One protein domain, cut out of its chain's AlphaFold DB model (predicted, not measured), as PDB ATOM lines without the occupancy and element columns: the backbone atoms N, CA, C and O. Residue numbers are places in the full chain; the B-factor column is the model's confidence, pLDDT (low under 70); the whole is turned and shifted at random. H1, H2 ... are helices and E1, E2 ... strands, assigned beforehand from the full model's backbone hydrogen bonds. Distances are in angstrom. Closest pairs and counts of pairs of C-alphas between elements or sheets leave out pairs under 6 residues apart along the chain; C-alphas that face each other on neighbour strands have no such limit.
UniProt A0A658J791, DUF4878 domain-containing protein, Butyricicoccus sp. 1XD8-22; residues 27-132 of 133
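AT A GLANCE: This is residues 27 to 132 of the 133 residues of the protein "DUF4878 domain-containing protein" of Butyricicoccus sp. 1XD8-22 (UniProt A0A658J791). A small, loose body of short helices has a two-stranded hairpin, E1 and E2, at one end and a long helical arm sticking out at the other, residues 113 to 132, of which 113 to 130 belong to H5. In the body H2 folds back beside H1, H3 packs on H2, and H4 meets the last residues of H1, while the hairpin packs on the first half of H1. The printed part has 106 residues with five named helices and two named strands, in the order H1 H2 H3 H4 E1 E2 H5; the sheet E1 - E2 is antiparallel and the class is mostly helix. The whole is loose, with a radius of gyration of the C-alphas of 18.3 A, and spans 68 by 32 by 21 A, the arm making much of the length.

IN THESE COORDINATES: H1, residues 29 to 42, begins at C-alpha 29 (-15.475, 61.513, 5.616) and is 20.0 A long. H2 is residues 45 to 50, H3 residues 63 to 67, and H4 residues 73 to 83, 15.3 A long. E1, residues 92 to 97, is 15.5 A long, and E2, residues 100 to 104, is 13.3 A long. H5, residues 112 to 130, is 26.9 A long and ends at C-alpha 130 (-20.471, 17.483, 37.460).

HOW THE PARTS SIT: H1 and H2 form a helical hairpin, opposite ways at a shallow tilt of 19 degrees. They touch through residues 35 to 40 of H1 alone, the closest C-alphas being those of Phe 36 and Ala 48, 5.0 A apart. H2 and H3 touch, with the C-alphas of Gly 49 and Phe 63 closest at 5.6 A. H3 and H4 are close but not clearly touching; their closest C-alphas, Ile 66 and Lys 76, are 7.5 A apart. H1 and H4 only just touch, only at their ends, with 3 pairs of C-alphas within 8 A, the closest those of Lys 41 and Ser 83 at 4.6 A. E1 and E2 form an antiparallel hairpin, with N 94 and O 102 at 2.8 A and N 102 and O 94 at 2.9 A, both within hydrogen-bond range. The closest C-alphas of H1 and E1 are those of Glu 30 and Glu 93, 5.7 A apart. H5 touches no helix. In H1, H2, H3, H4 and H5 every O i to N i+4 pair is within hydrogen-bond range.

THE WHOLE: The C-alphas farthest apart, those of Asp 98 and Asn 132, are 68.4 A apart. Without the stretches that stand free, residues 68 to 74 and 113 to 132, the body spans 39 by 27 by 19 A. The printed part has no cut. The link from H2 to H3, 12 residues, is long. The mean pLDDT of the printed part is 76.8, and 29 residues are under 70, among them residues 57 to 72 and 115 to 120.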
ATOM      1  N   THR A  27     -13.415  60.035  -1.481       65.50
ATOM      2  CA  THR A  27     -14.139  59.304  -0.439       65.50
ATOM      3  C   THR A  27     -14.529  60.312   0.629       65.50
ATOM      4  O   THR A  27     -13.660  60.993   1.178       65.50
ATOM      5  N   LYS A  28     -15.830  60.480   0.865       82.25
ATOM      6  CA  LYS A  28     -16.283  61.442   1.864       82.25
ATOM      7  C   LYS A  28     -15.855  60.979   3.256       82.25
ATOM      8  O   LYS A  28     -15.695  59.774   3.463       82.25
ATOM      9  N   PRO A  29     -15.716  61.888   4.228       85.25
ATOM     10  CA  PRO A  29     -15.475  61.513   5.616       85.25
ATOM     11  C   PRO A  29     -16.446  60.440   6.138       85.25
ATOM     12  O   PRO A  29     -15.995  59.481   6.764       85.25
ATOM     13  N   GLU A  30     -17.746  60.537   5.821       86.75
ATOM     14  CA  GLU A  30     -18.736  59.494   6.157       86.75
ATOM     15  C   GLU A  30     -18.388  58.113   5.579       86.75
ATOM     16  O   GLU A  30     -18.505  57.098   6.271       86.75
ATOM     17  N   ASP A  31     -17.907  58.072   4.334       87.44
ATOM     18  CA  ASP A  31     -17.564  56.839   3.630       87.44
ATOM     19  C   ASP A  31     -16.301  56.206   4.232       87.44
ATOM     20  O   ASP A  31     -16.282  55.006   4.498       87.44
ATOM     21  N   VAL A  32     -15.273  57.015   4.530       88.62
ATOM     22  CA  VAL A  32     -14.032  56.547   5.177       88.62
ATOM     23  C   VAL A  32     -14.336  55.922   6.540       88.62
ATOM     24  O   VAL A  32     -13.863  54.825   6.841       88.62
ATOM     25  N   VAL A  33     -15.156  56.588   7.358       89.31
ATOM     26  CA  VAL A  33     -15.547  56.073   8.679       89.31
ATOM     27  C   VAL A  33     -16.396  54.808   8.543       89.31
ATOM     28  O   VAL A  33     -16.165  53.838   9.260       89.31
ATOM     29  N   SER A  34     -17.338  54.768   7.600       90.06
ATOM     30  CA  SER A  34     -18.156  53.577   7.343       90.06
ATOM     31  C   SER A  34     -17.309  52.369   6.924       90.06
ATOM     32  O   SER A  34     -17.501  51.257   7.429       90.06
ATOM     33  N   GLU A  35     -16.327  52.568   6.042       89.62
ATOM     34  CA  GLU A  35     -15.417  51.510   5.605       89.62
ATOM     35  C   GLU A  35     -14.507  51.019   6.736       89.62
ATOM     36  O   GLU A  35     -14.324  49.806   6.885       89.62
ATOM     37  N   PHE A  36     -14.006  51.930   7.574       88.00
ATOM     38  CA  PHE A  36     -13.250  51.590   8.778       88.00
ATOM     39  C   PHE A  36     -14.069  50.706   9.730       88.00
ATOM     40  O   PHE A  36     -13.635  49.611  10.090       88.00
ATOM     41  N   LEU A  37     -15.288  51.118  10.094       88.56
ATOM     42  CA  LEU A  37     -16.140  50.355  11.014       88.56
ATOM     43  C   LEU A  37     -16.605  49.024  10.402       88.56
ATOM     44  O   LEU A  37     -16.752  48.025  11.109       88.56
ATOM     45  N   THR A  38     -16.771  48.974   9.079       88.94
ATOM     46  CA  THR A  38     -17.040  47.728   8.346       88.94
ATOM     47  C   THR A  38     -15.861  46.759   8.438       88.94
ATOM     48  O   THR A  38     -16.075  45.566   8.661       88.94
ATOM     49  N   ALA A  39     -14.625  47.248   8.307       86.75
ATOM     50  CA  ALA A  39     -13.424  46.432   8.469       86.75
ATOM     51  C   ALA A  39     -13.313  45.881   9.902       86.75
ATOM     52  O   ALA A  39     -13.109  44.680  10.082       86.75
ATOM     53  N   ILE A  40     -13.592  46.707  10.920       84.12
ATOM     54  CA  ILE A  40     -13.665  46.267  12.324       84.12
ATOM     55  C   ILE A  40     -14.714  45.169  12.517       84.12
ATOM     56  O   ILE A  40     -14.412  44.139  13.119       84.12
ATOM     57  N   LYS A  41     -15.926  45.340  11.975       84.31
ATOM     58  CA  LYS A  41     -17.001  44.334  12.035       84.31
ATOM     59  C   LYS A  41     -16.602  43.012  11.373       84.31
ATOM     60  O   LYS A  41     -16.956  41.943  11.860       84.31
ATOM     61  N   ALA A  42     -15.850  43.080  10.277       85.06
ATOM     62  CA  ALA A  42     -15.330  41.907   9.580       85.06
ATOM     63  C   ALA A  42     -14.144  41.236  10.303       85.06
ATOM     64  O   ALA A  42     -13.742  40.140   9.913       85.06
ATOM     65  N   GLY A  43     -13.591  41.870  11.344       79.12
ATOM     66  CA  GLY A  43     -12.349  41.440  11.992       79.12
ATOM     67  C   GLY A  43     -11.108  41.658  11.117       79.12
ATOM     68  O   GLY A  43     -10.083  41.021  11.344       79.12
ATOM     69  N   ASP A  44     -11.206  42.523  10.106       83.56
ATOM     70  CA  ASP A  44     -10.130  42.876   9.180       83.56
ATOM     71  C   ASP A  44      -9.368  44.095   9.721       83.56
ATOM     72  O   ASP A  44      -9.542  45.235   9.282       83.56
ATOM     73  N   PHE A  45      -8.572  43.857  10.765       80.50
ATOM     74  CA  PHE A  45      -7.830  44.908  11.466       80.50
ATOM     75  C   PHE A  45      -6.677  45.484  10.635       80.50
ATOM     76  O   PHE A  45      -6.342  46.654  10.806       80.50
ATOM     77  N   GLU A  46      -6.126  44.700   9.702       81.50
ATOM     78  CA  GLU A  46      -5.132  45.171   8.731       81.50
ATOM     79  C   GLU A  46      -5.746  46.267   7.857       81.50
ATOM     80  O   GLU A  46      -5.231  47.384   7.791       81.50
ATOM     81  N   LYS A  47      -6.915  45.994   7.264       84.38
ATOM     82  CA  LYS A  47      -7.637  46.988   6.476       84.38
ATOM     83  C   LYS A  47      -8.093  48.173   7.327       84.38
ATOM     84  O   LYS A  47      -7.964  49.310   6.876       84.38
ATOM     85  N   ALA A  48      -8.588  47.940   8.544       83.62
ATOM     86  CA  ALA A  48      -8.993  49.015   9.453       83.62
ATOM     87  C   ALA A  48      -7.832  49.987   9.741       83.62
ATOM     88  O   ALA A  48      -8.020  51.202   9.680       83.62
ATOM     89  N   GLY A  49      -6.621  49.461   9.956       81.31
ATOM     90  CA  GLY A  49      -5.416  50.260  10.174       81.31
ATOM     91  C   GLY A  49      -5.079  51.197   9.010       81.31
ATOM     92  O   GLY A  49      -4.580  52.294   9.243       81.31
ATOM     93  N   THR A  50      -5.422  50.842   7.765       86.06
ATOM     94  CA  THR A  50      -5.145  51.696   6.589       86.06
ATOM     95  C   THR A  50      -5.929  53.012   6.569       86.06
ATOM     96  O   THR A  50      -5.511  53.962   5.905       86.06
ATOM     97  N   TYR A  51      -7.042  53.090   7.304       86.62
ATOM     98  CA  TYR A  51      -7.866  54.297   7.398       86.62
ATOM     99  C   TYR A  51      -7.405  55.256   8.504       86.62
ATOM    100  O   TYR A  51      -7.899  56.381   8.580       86.62
ATOM    101  N   VAL A  52      -6.456  54.842   9.351       83.56
ATOM    102  CA  VAL A  52      -5.903  55.660  10.434       83.56
ATOM    103  C   VAL A  52      -4.470  56.039  10.089       83.56
ATOM    104  O   VAL A  52      -3.620  55.193   9.831       83.56
ATOM    105  N   HIS A  53      -4.177  57.339  10.085       80.31
ATOM    106  CA  HIS A  53      -2.804  57.790   9.885       80.31
ATOM    107  C   HIS A  53      -1.947  57.425  11.103       80.31
ATOM    108  O   HIS A  53      -2.381  57.649  12.231       80.31
ATOM    109  N   SER A  54      -0.726  56.931  10.890       72.75
ATOM    110  CA  SER A  54       0.159  56.428  11.955       72.75
ATOM    111  C   SER A  54       0.462  57.447  13.057       72.75
ATOM    112  O   SER A  54       0.690  57.066  14.195       72.75
ATOM    113  N   GLU A  55       0.440  58.744  12.742       73.88
ATOM    114  CA  GLU A  55       0.649  59.821  13.725       73.88
ATOM    115  C   GLU A  55      -0.566  60.065  14.641       73.88
ATOM    116  O   GLU A  55      -0.446  60.750  15.652       73.88
ATOM    117  N   ASN A  56      -1.734  59.513  14.295       71.44
ATOM    118  CA  ASN A  56      -2.987  59.641  15.049       71.44
ATOM    119  C   ASN A  56      -3.332  58.372  15.847       71.44
ATOM    120  O   ASN A  56      -4.420  58.272  16.412       71.44
ATOM    121  N   VAL A  57      -2.426  57.396  15.865       67.00
ATOM    122  CA  VAL A  57      -2.534  56.163  16.645       67.00
ATOM    123  C   VAL A  57      -2.049  56.472  18.063       67.00
ATOM    124  O   VAL A  57      -0.963  57.024  18.233       67.00
ATOM    125  N   SER A  58      -2.857  56.183  19.086       64.50
ATOM    126  CA  SER A  58      -2.402  56.336  20.472       64.50
ATOM    127  C   SER A  58      -1.438  55.207  20.836       64.50
ATOM    128  O   SER A  58      -1.599  54.082  20.368       64.50
ATOM    129  N   ASP A  59      -0.489  55.474  21.736       62.72
ATOM    130  CA  ASP A  59       0.440  54.448  22.245       62.72
ATOM    131  C   ASP A  59      -0.292  53.251  22.898       62.72
ATOM    132  O   ASP A  59       0.258  52.160  23.017       62.72
ATOM    133  N   GLU A  60      -1.545  53.449  23.325       57.62
ATOM    134  CA  GLU A  60      -2.414  52.425  23.923       57.62
ATOM    135  C   GLU A  60      -3.197  51.597  22.894       57.62
ATOM    136  O   GLU A  60      -3.744  50.552  23.249       57.62
ATOM    137  N   PHE A  61      -3.290  52.043  21.639       59.97
ATOM    138  CA  PHE A  61      -4.096  51.383  20.619       59.97
ATOM    139  C   PHE A  61      -3.399  51.406  19.260       59.97
ATOM    140  O   PHE A  61      -3.759  52.183  18.382       59.97
ATOM    141  N   ASP A  62      -2.416  50.522  19.083       66.31
ATOM    142  CA  ASP A  62      -1.725  50.314  17.811       66.31
ATOM    143  C   ASP A  62      -2.278  49.096  17.062       66.31
ATOM    144  O   ASP A  62      -2.075  47.947  17.458       66.31
ATOM    145  N   PHE A  63      -2.947  49.345  15.936       64.25
ATOM    146  CA  PHE A  63      -3.451  48.295  15.049       64.25
ATOM    147  C   PHE A  63      -2.339  47.406  14.477       64.25
ATOM    148  O   PHE A  63      -2.593  46.234  14.201       64.25
ATOM    149  N   ASN A  64      -1.113  47.918  14.327       64.00
ATOM    150  CA  ASN A  64       0.000  47.112  13.832       64.00
ATOM    151  C   ASN A  64       0.419  46.061  14.867       64.00
ATOM    152  O   ASN A  64       0.614  44.904  14.503       64.00
ATOM    153  N   SER A  65       0.433  46.419  16.157       64.12
ATOM    154  CA  SER A  65       0.715  45.486  17.260       64.12
ATOM    155  C   SER A  65      -0.288  44.322  17.361       64.12
ATOM    156  O   SER A  65       0.055  43.232  17.814       64.12
ATOM    157  N   ILE A  66      -1.528  44.528  16.897       62.75
ATOM    158  CA  ILE A  66      -2.579  43.499  16.833       62.75
ATOM    159  C   ILE A  66      -2.315  42.497  15.698       62.75
ATOM    160  O   ILE A  66      -2.726  41.339  15.787       62.75
ATOM    161  N   TYR A  67      -1.666  42.945  14.623       58.09
ATOM    162  CA  TYR A  67      -1.426  42.158  13.414       58.09
ATOM    163  C   TYR A  67      -0.074  41.436  13.414       58.09
ATOM    164  O   TYR A  67       0.070  40.432  12.714       58.09
ATOM    165  N   GLU A  68       0.913  41.907  14.182       63.38
ATOM    166  CA  GLU A  68       2.222  41.252  14.273       63.38
ATOM    167  C   GLU A  68       2.071  39.749  14.553       63.38
ATOM    168  O   GLU A  68       1.252  39.330  15.373       63.38
ATOM    169  N   GLU A  69       2.852  38.913  13.858       53.62
ATOM    170  CA  GLU A  69       2.761  37.444  13.940       53.62
ATOM    171  C   GLU A  69       2.960  36.904  15.373       53.62
ATOM    172  O   GLU A  69       2.519  35.793  15.666       53.62
ATOM    173  N   GLU A  70       3.553  37.696  16.276       54.19
ATOM    174  CA  GLU A  70       3.727  37.384  17.704       54.19
ATOM    175  C   GLU A  70       2.530  37.764  18.597       54.19
ATOM    176  O   GLU A  70       2.561  37.527  19.806       54.19
ATOM    177  N   SER A  71       1.460  38.331  18.036       62.09
ATOM    178  CA  SER A  71       0.249  38.648  18.796       62.09
ATOM    179  C   SER A  71      -0.412  37.372  19.334       62.09
ATOM    180  O   SER A  71      -0.669  36.410  18.604       62.09
ATOM    181  N   ASP A  72      -0.677  37.372  20.643       69.50
ATOM    182  CA  ASP A  72      -1.255  36.250  21.385       69.50
ATOM    183  C   ASP A  72      -2.566  35.783  20.724       69.50
ATOM    184  O   ASP A  72      -3.489  36.569  20.492       69.50
ATOM    185  N   GLU A  73      -2.671  34.485  20.428       70.75
ATOM    186  CA  GLU A  73      -3.870  33.868  19.842       70.75
ATOM    187  C   GLU A  73      -5.138  34.150  20.671       70.75
ATOM    188  O   GLU A  73      -6.241  34.247  20.129       70.75
ATOM    189  N   THR A  74      -4.982  34.367  21.978       68.50
ATOM    190  CA  THR A  74      -6.044  34.794  22.897       68.50
ATOM    191  C   THR A  74      -6.544  36.201  22.572       68.50
ATOM    192  O   THR A  74      -7.751  36.448  22.586       68.50
ATOM    193  N   VAL A  75      -5.639  37.121  22.233       69.94
ATOM    194  CA  VAL A  75      -5.968  38.504  21.852       69.94
ATOM    195  C   VAL A  75      -6.689  38.517  20.506       69.94
ATOM    196  O   VAL A  75      -7.736  39.154  20.382       69.94
ATOM    197  N   LYS A  76      -6.221  37.734  19.525       70.44
ATOM    198  CA  LYS A  76      -6.911  37.574  18.232       70.44
ATOM    199  C   LYS A  76      -8.314  36.989  18.400       70.44
ATOM    200  O   LYS A  76      -9.269  37.476  17.791       70.44
ATOM    201  N   ALA A  77      -8.462  35.959  19.237       73.12
ATOM    202  CA  ALA A  77      -9.752  35.333  19.515       73.12
ATOM    203  C   ALA A  77     -10.726  36.297  20.212       73.12
ATOM    204  O   ALA A  77     -11.898  36.358  19.833       73.12
ATOM    205  N   LEU A  78     -10.237  37.081  21.179       72.50
ATOM    206  CA  LEU A  78     -11.012  38.116  21.860       72.50
ATOM    207  C   LEU A  78     -11.508  39.170  20.867       72.50
ATOM    208  O   LEU A  78     -12.712  39.407  20.781       72.50
ATOM    209  N   LEU A  79     -10.605  39.753  20.076       73.38
ATOM    210  CA  LEU A  79     -10.936  40.782  19.089       73.38
ATOM    211  C   LEU A  79     -11.954  40.283  18.061       73.38
ATOM    212  O   LEU A  79     -12.950  40.950  17.793       73.38
ATOM    213  N   LYS A  80     -11.777  39.057  17.563       71.75
ATOM    214  CA  LYS A  80     -12.740  38.415  16.661       71.75
ATOM    215  C   LYS A  80     -14.104  38.196  17.324       71.75
ATOM    216  O   LYS A  80     -15.140  38.340  16.674       71.75
ATOM    217  N   GLY A  81     -14.123  37.855  18.612       72.06
ATOM    218  CA  GLY A  81     -15.345  37.741  19.410       72.06
ATOM    219  C   GLY A  81     -16.113  39.061  19.499       72.06
ATOM    220  O   GLY A  81     -17.331  39.065  19.322       72.06
ATOM    221  N   ILE A  82     -15.398  40.174  19.691       73.75
ATOM    222  CA  ILE A  82     -15.963  41.533  19.729       73.75
ATOM    223  C   ILE A  82     -16.555  41.914  18.376       73.75
ATOM    224  O   ILE A  82     -17.723  42.301  18.300       73.75
ATOM    225  N   SER A  83     -15.767  41.763  17.309       75.31
ATOM    226  CA  SER A  83     -16.143  42.140  15.943       75.31
ATOM    227  C   SER A  83     -17.449  41.488  15.481       75.31
ATOM    228  O   SER A  83     -18.283  42.136  14.855       75.31
ATOM    229  N   ASN A  84     -17.691  40.229  15.853       72.12
ATOM    230  CA  ASN A  84     -18.875  39.475  15.420       72.12
ATOM    231  C   ASN A  84     -20.203  39.938  16.036       72.12
ATOM    232  O   ASN A  84     -21.276  39.494  15.621       72.12
ATOM    233  N   LYS A  85     -20.152  40.777  17.065       75.31
ATOM    234  CA  LYS A  85     -21.328  41.277  17.791       75.31
ATOM    235  C   LYS A  85     -21.383  42.803  17.799       75.31
ATOM    236  O   LYS A  85     -22.077  43.408  18.612       75.31
ATOM    237  N   TYR A  86     -20.617  43.390  16.897       80.31
ATOM    238  CA  TYR A  86     -20.532  44.805  16.655       80.31
ATOM    239  C   TYR A  86     -21.461  45.168  15.489       80.31
ATOM    240  O   TYR A  86     -21.451  44.517  14.440       80.31
ATOM    241  N   ASP A  87     -22.268  46.207  15.663       84.44
ATOM    242  CA  ASP A  87     -23.052  46.816  14.595       84.44
ATOM    243  C   ASP A  87     -23.028  48.335  14.715       84.44
ATOM    244  O   ASP A  87     -22.779  48.881  15.790       84.44
ATOM    245  N   PHE A  88     -23.293  49.032  13.620       89.00
ATOM    246  CA  PHE A  88     -23.322  50.489  13.617       89.00
ATOM    247  C   PHE A  88     -24.344  51.007  12.612       89.00
ATOM    248  O   PHE A  88     -24.601  50.391  11.576       89.00
ATOM    249  N   LYS A  89     -24.957  52.147  12.934       88.00
ATOM    250  CA  LYS A  89     -25.828  52.858  11.994       88.00
ATOM    251  C   LYS A  89     -24.998  53.695  11.032       88.00
ATOM    252  O   LYS A  89     -23.844  54.013  11.308       88.00
ATOM    253  N   SER A  90     -25.622  54.065   9.914       81.56
ATOM    254  CA  SER A  90     -24.999  54.940   8.922       81.56
ATOM    255  C   SER A  90     -24.455  56.205   9.601       81.56
ATOM    256  O   SER A  90     -25.207  56.824  10.358       81.56
ATOM    257  N   PRO A  91     -23.186  56.574   9.358       85.19
ATOM    258  CA  PRO A  91     -22.604  57.785   9.918       85.19
ATOM    259  C   PRO A  91     -23.332  59.051   9.459       85.19
ATOM    260  O   PRO A  91     -23.810  59.111   8.328       85.19
ATOM    261  N   GLU A  92     -23.374  60.066  10.321       85.31
ATOM    262  CA  GLU A  92     -23.822  61.420   9.981       85.31
ATOM    263  C   GLU A  92     -22.631  62.384  10.008       85.31
ATOM    264  O   GLU A  92     -21.992  62.580  11.046       85.31
ATOM    265  N   GLU A  93     -22.327  62.988   8.861       86.38
ATOM    266  CA  GLU A  93     -21.216  63.927   8.705       86.38
ATOM    267  C   GLU A  93     -21.612  65.368   9.051       86.38
ATOM    268  O   GLU A  93     -22.627  65.898   8.598       86.38
ATOM    269  N   ASN A  94     -20.742  66.029   9.811       84.75
ATOM    270  CA  ASN A  94     -20.754  67.455  10.084       84.75
ATOM    271  C   ASN A  94     -19.397  68.052   9.680       84.75
ATOM    272  O   ASN A  94     -18.409  67.955  10.411       84.75
ATOM    273  N   MET A  95     -19.335  68.656   8.492       82.38
ATOM    274  CA  MET A  95     -18.125  69.331   8.013       82.38
ATOM    275  C   MET A  95     -17.805  70.549   8.883       82.38
ATOM    276  O   MET A  95     -18.625  71.455   9.024       82.38
ATOM    277  N   ILE A  96     -16.589  70.582   9.433       78.88
ATOM    278  CA  ILE A  96     -16.082  71.711  10.221       78.88
ATOM    279  C   ILE A  96     -15.372  72.699   9.289       78.88
ATOM    280  O   ILE A  96     -15.638  73.899   9.343       78.88
ATOM    281  N   ASP A  97     -14.494  72.188   8.423       82.94
ATOM    282  CA  ASP A  97     -13.790  72.931   7.377       82.94
ATOM    283  C   ASP A  97     -13.319  71.992   6.248       82.94
ATOM    284  O   ASP A  97     -13.549  70.785   6.296       82.94
ATOM    285  N   ASP A  98     -12.654  72.539   5.225       78.75
ATOM    286  CA  ASP A  98     -12.202  71.790   4.040       78.75
ATOM    287  C   ASP A  98     -11.259  70.612   4.357       78.75
ATOM    288  O   ASP A  98     -11.123  69.703   3.541       78.75
ATOM    289  N   ASN A  99     -10.606  70.613   5.523       81.50
ATOM    290  CA  ASN A  99      -9.659  69.583   5.950       81.50
ATOM    291  C   ASN A  99     -10.134  68.801   7.185       81.50
ATOM    292  O   ASN A  99      -9.409  67.923   7.660       81.50
ATOM    293  N   LYS A 100     -11.311  69.117   7.738       81.19
ATOM    294  CA  LYS A 100     -11.791  68.523   8.985       81.19
ATOM    295  C   LYS A 100     -13.299  68.306   8.975       81.19
ATOM    296  O   LYS A 100     -14.083  69.238   8.813       81.19
ATOM    297  N   ALA A 101     -13.694  67.081   9.294       87.88
ATOM    298  CA  ALA A 101     -15.079  66.699   9.517       87.88
ATOM    299  C   ALA A 101     -15.240  66.046  10.890       87.88
ATOM    300  O   ALA A 101     -14.330  65.387  11.394       87.88
ATOM    301  N   GLU A 102     -16.411  66.227  11.486       88.31
ATOM    302  CA  GLU A 102     -16.898  65.422  12.597       88.31
ATOM    303  C   GLU A 102     -17.890  64.401  12.044       88.31
ATOM    304  O   GLU A 102     -18.777  64.748  11.269       88.31
ATOM    305  N   VAL A 103     -17.733  63.133  12.418       89.94
ATOM    306  CA  VAL A 103     -18.599  62.053  11.945       89.94
ATOM    307  C   VAL A 103     -19.236  61.390  13.157       89.94
ATOM    308  O   VAL A 103     -18.554  60.769  13.971       89.94
ATOM    309  N   ASN A 104     -20.551  61.542  13.282       90.25
ATOM    310  CA  ASN A 104     -21.331  60.965  14.368       90.25
ATOM    311  C   ASN A 104     -21.779  59.556  13.988       90.25
ATOM    312  O   ASN A 104     -22.359  59.351  12.923       90.25
ATOM    313  N   VAL A 105     -21.532  58.584  14.866       89.31
ATOM    314  CA  VAL A 105     -21.905  57.183  14.639       89.31
ATOM    315  C   VAL A 105     -22.556  56.602  15.883       89.31
ATOM    316  O   VAL A 105     -22.038  56.729  16.991       89.31
ATOM    317  N   GLU A 106     -23.675  55.907  15.693       88.25
ATOM    318  CA  GLU A 106     -24.288  55.086  16.733       88.25
ATOM    319  C   GLU A 106     -23.780  53.646  16.609       88.25
ATOM    320  O   GLU A 106     -24.056  52.967  15.617       88.25
ATOM    321  N   ILE A 107     -23.040  53.189  17.620       86.75
ATOM    322  CA  ILE A 107     -22.447  51.849  17.689       86.75
ATOM    323  C   ILE A 107     -23.229  50.996  18.691       86.75
ATOM    324  O   ILE A 107     -23.487  51.416  19.817       86.75
ATOM    325  N   THR A 108     -23.555  49.770  18.295       86.06
ATOM    326  CA  THR A 108     -24.059  48.702  19.164       86.06
ATOM    327  C   THR A 108     -22.971  47.643  19.315       86.06
ATOM    328  O   THR A 108     -22.458  47.132  18.324       86.06
ATOM    329  N   SER A 109     -22.609  47.290  20.544       79.81
ATOM    330  CA  SER A 109     -21.584  46.280  20.830       79.81
ATOM    331  C   SER A 109     -22.036  45.325  21.934       79.81
ATOM    332  O   SER A 109     -23.097  45.506  22.539       79.81
ATOM    333  N   ILE A 110     -21.243  44.279  22.190       74.38
ATOM    334  CA  ILE A 110     -21.478  43.380  23.326       74.38
ATOM    335  C   ILE A 110     -21.334  44.174  24.618       74.38
ATOM    336  O   ILE A 110     -20.303  44.805  24.855       74.38
ATOM    337  N   ASP A 111     -22.316  44.032  25.502       76.38
ATOM    338  CA  ASP A 111     -22.096  44.301  26.914       76.38
ATOM    339  C   ASP A 111     -21.196  43.197  27.487       76.38
ATOM    340  O   ASP A 111     -21.640  42.102  27.841       76.38
ATOM    341  N   PHE A 112     -19.896  43.478  27.515       68.44
ATOM    342  CA  PHE A 112     -18.876  42.572  28.025       68.44
ATOM    343  C   PHE A 112     -19.149  42.101  29.453       68.44
ATOM    344  O   PHE A 112     -18.875  40.944  29.771       68.44
ATOM    345  N   ALA A 113     -19.701  42.969  30.303       65.62
ATOM    346  CA  ALA A 113     -20.008  42.619  31.681       65.62
ATOM    347  C   ALA A 113     -21.146  41.594  31.733       65.62
ATOM    348  O   ALA A 113     -21.039  40.591  32.441       65.62
ATOM    349  N   ALA A 114     -22.191  41.796  30.928       70.62
ATOM    350  CA  ALA A 114     -23.275  40.829  30.798       70.62
ATOM    351  C   ALA A 114     -22.782  39.496  30.206       70.62
ATOM    352  O   ALA A 114     -23.078  38.437  30.755       70.62
ATOM    353  N   ALA A 115     -21.974  39.537  29.141       69.62
ATOM    354  CA  ALA A 115     -21.456  38.336  28.483       69.62
ATOM    355  C   ALA A 115     -20.536  37.504  29.395       69.62
ATOM    356  O   ALA A 115     -20.670  36.281  29.450       69.62
ATOM    357  N   MET A 116     -19.636  38.148  30.147       66.56
ATOM    358  CA  MET A 116     -18.811  37.451  31.142       66.56
ATOM    359  C   MET A 116     -19.644  36.920  32.311       66.56
ATOM    360  O   MET A 116     -19.360  35.830  32.803       66.56
ATOM    361  N   GLY A 117     -20.678  37.655  32.736       69.75
ATOM    362  CA  GLY A 117     -21.625  37.197  33.751       69.75
ATOM    363  C   GLY A 117     -22.316  35.893  33.348       69.75
ATOM    364  O   GLY A 117     -22.278  34.929  34.110       69.75
ATOM    365  N   THR A 118     -22.857  35.828  32.127       69.94
ATOM    366  CA  THR A 118     -23.484  34.612  31.583       69.94
ATOM    367  C   THR A 118     -22.493  33.455  31.467       69.94
ATOM    368  O   THR A 118     -22.797  32.351  31.908       69.94
ATOM    369  N   ALA A 119     -21.285  33.695  30.949       67.88
ATOM    370  CA  ALA A 119     -20.267  32.648  30.837       67.88
ATOM    371  C   ALA A 119     -19.859  32.081  32.211       67.88
ATOM    372  O   ALA A 119     -19.671  30.875  32.364       67.88
ATOM    373  N   MET A 120     -19.746  32.940  33.229       67.62
ATOM    374  CA  MET A 120     -19.449  32.518  34.597       67.62
ATOM    375  C   MET A 120     -20.589  31.672  35.179       67.62
ATOM    376  O   MET A 120     -20.332  30.653  35.816       67.62
ATOM    377  N   GLU A 121     -21.841  32.073  34.950       75.81
ATOM    378  CA  GLU A 121     -23.029  31.334  35.381       75.81
ATOM    379  C   GLU A 121     -23.093  29.938  34.744       75.81
ATOM    380  O   GLU A 121     -23.298  28.951  35.449       75.81
ATOM    381  N   GLU A 122     -22.833  29.829  33.440       73.00
ATOM    382  CA  GLU A 122     -22.756  28.546  32.732       73.00
ATOM    383  C   GLU A 122     -21.654  27.641  33.298       73.00
ATOM    384  O   GLU A 122     -21.895  26.456  33.532       73.00
ATOM    385  N   ILE A 123     -20.465  28.190  33.584       77.31
ATOM    386  CA  ILE A 123     -19.360  27.434  34.194       77.31
ATOM    387  C   ILE A 123     -19.726  26.960  35.605       77.31
ATOM    388  O   ILE A 123     -19.469  25.804  35.945       77.31
ATOM    389  N   PHE A 124     -20.331  27.821  36.427       80.88
ATOM    390  CA  PHE A 124     -20.779  27.441  37.768       80.88
ATOM    391  C   PHE A 124     -21.840  26.340  37.720       80.88
ATOM    392  O   PHE A 124     -21.740  25.374  38.475       80.88
ATOM    393  N   ASN A 125     -22.817  26.456  36.821       79.38
ATOM    394  CA  ASN A 125     -23.868  25.457  36.657       79.38
ATOM    395  C   ASN A 125     -23.299  24.119  36.165       79.38
ATOM    396  O   ASN A 125     -23.581  23.087  36.766       79.38
ATOM    397  N   ALA A 126     -22.418  24.131  35.160       77.12
ATOM    398  CA  ALA A 126     -21.756  22.923  34.669       77.12
ATOM    399  C   ALA A 126     -20.881  22.253  35.747       77.12
ATOM    400  O   ALA A 126     -20.874  21.030  35.882       77.12
ATOM    401  N   ALA A 127     -20.167  23.040  36.559       78.81
ATOM    402  CA  ALA A 127     -19.391  22.521  37.684       78.81
ATOM    403  C   ALA A 127     -20.283  21.923  38.788       78.81
ATOM    404  O   ALA A 127     -19.911  20.928  39.409       78.81
ATOM    405  N   PHE A 128     -21.461  22.504  39.027       80.88
ATOM    406  CA  PHE A 128     -22.441  21.986  39.982       80.88
ATOM    407  C   PHE A 128     -23.107  20.692  39.490       80.88
ATOM    408  O   PHE A 128     -23.353  19.792  40.290       80.88
ATOM    409  N   GLU A 129     -23.363  20.564  38.188       84.50
ATOM    410  CA  GLU A 129     -23.864  19.327  37.575       84.50
ATOM    411  C   GLU A 129     -22.835  18.192  37.669       84.50
ATOM    412  O   GLU A 129     -23.178  17.100  38.112       84.50
ATOM    413  N   LEU A 130     -21.562  18.465  37.362       75.56
ATOM    414  CA  LEU A 130     -20.471  17.483  37.460       75.56
ATOM    415  C   LEU A 130     -20.111  17.093  38.903       75.56
ATOM    416  O   LEU A 130     -19.550  16.028  39.132       75.56
ATOM    417  N   GLY A 131     -20.386  17.960  39.882       65.19
ATOM    418  CA  GLY A 131     -20.128  17.697  41.302       65.19
ATOM    419  C   GLY A 131     -21.239  16.929  42.028       65.19
ATOM    420  O   GLY A 131     -21.058  16.590  43.196       65.19
ATOM    421  N   ASN A 132     -22.382  16.694  41.372       59.81
ATOM    422  CA  ASN A 132     -23.523  15.946  41.913       59.81
ATOM    423  C   ASN A 132     -23.677  14.535  41.297       59.81
ATOM    424  O   ASN A 132     -24.684  13.873  41.564       59.81
TER     425      ASN A 132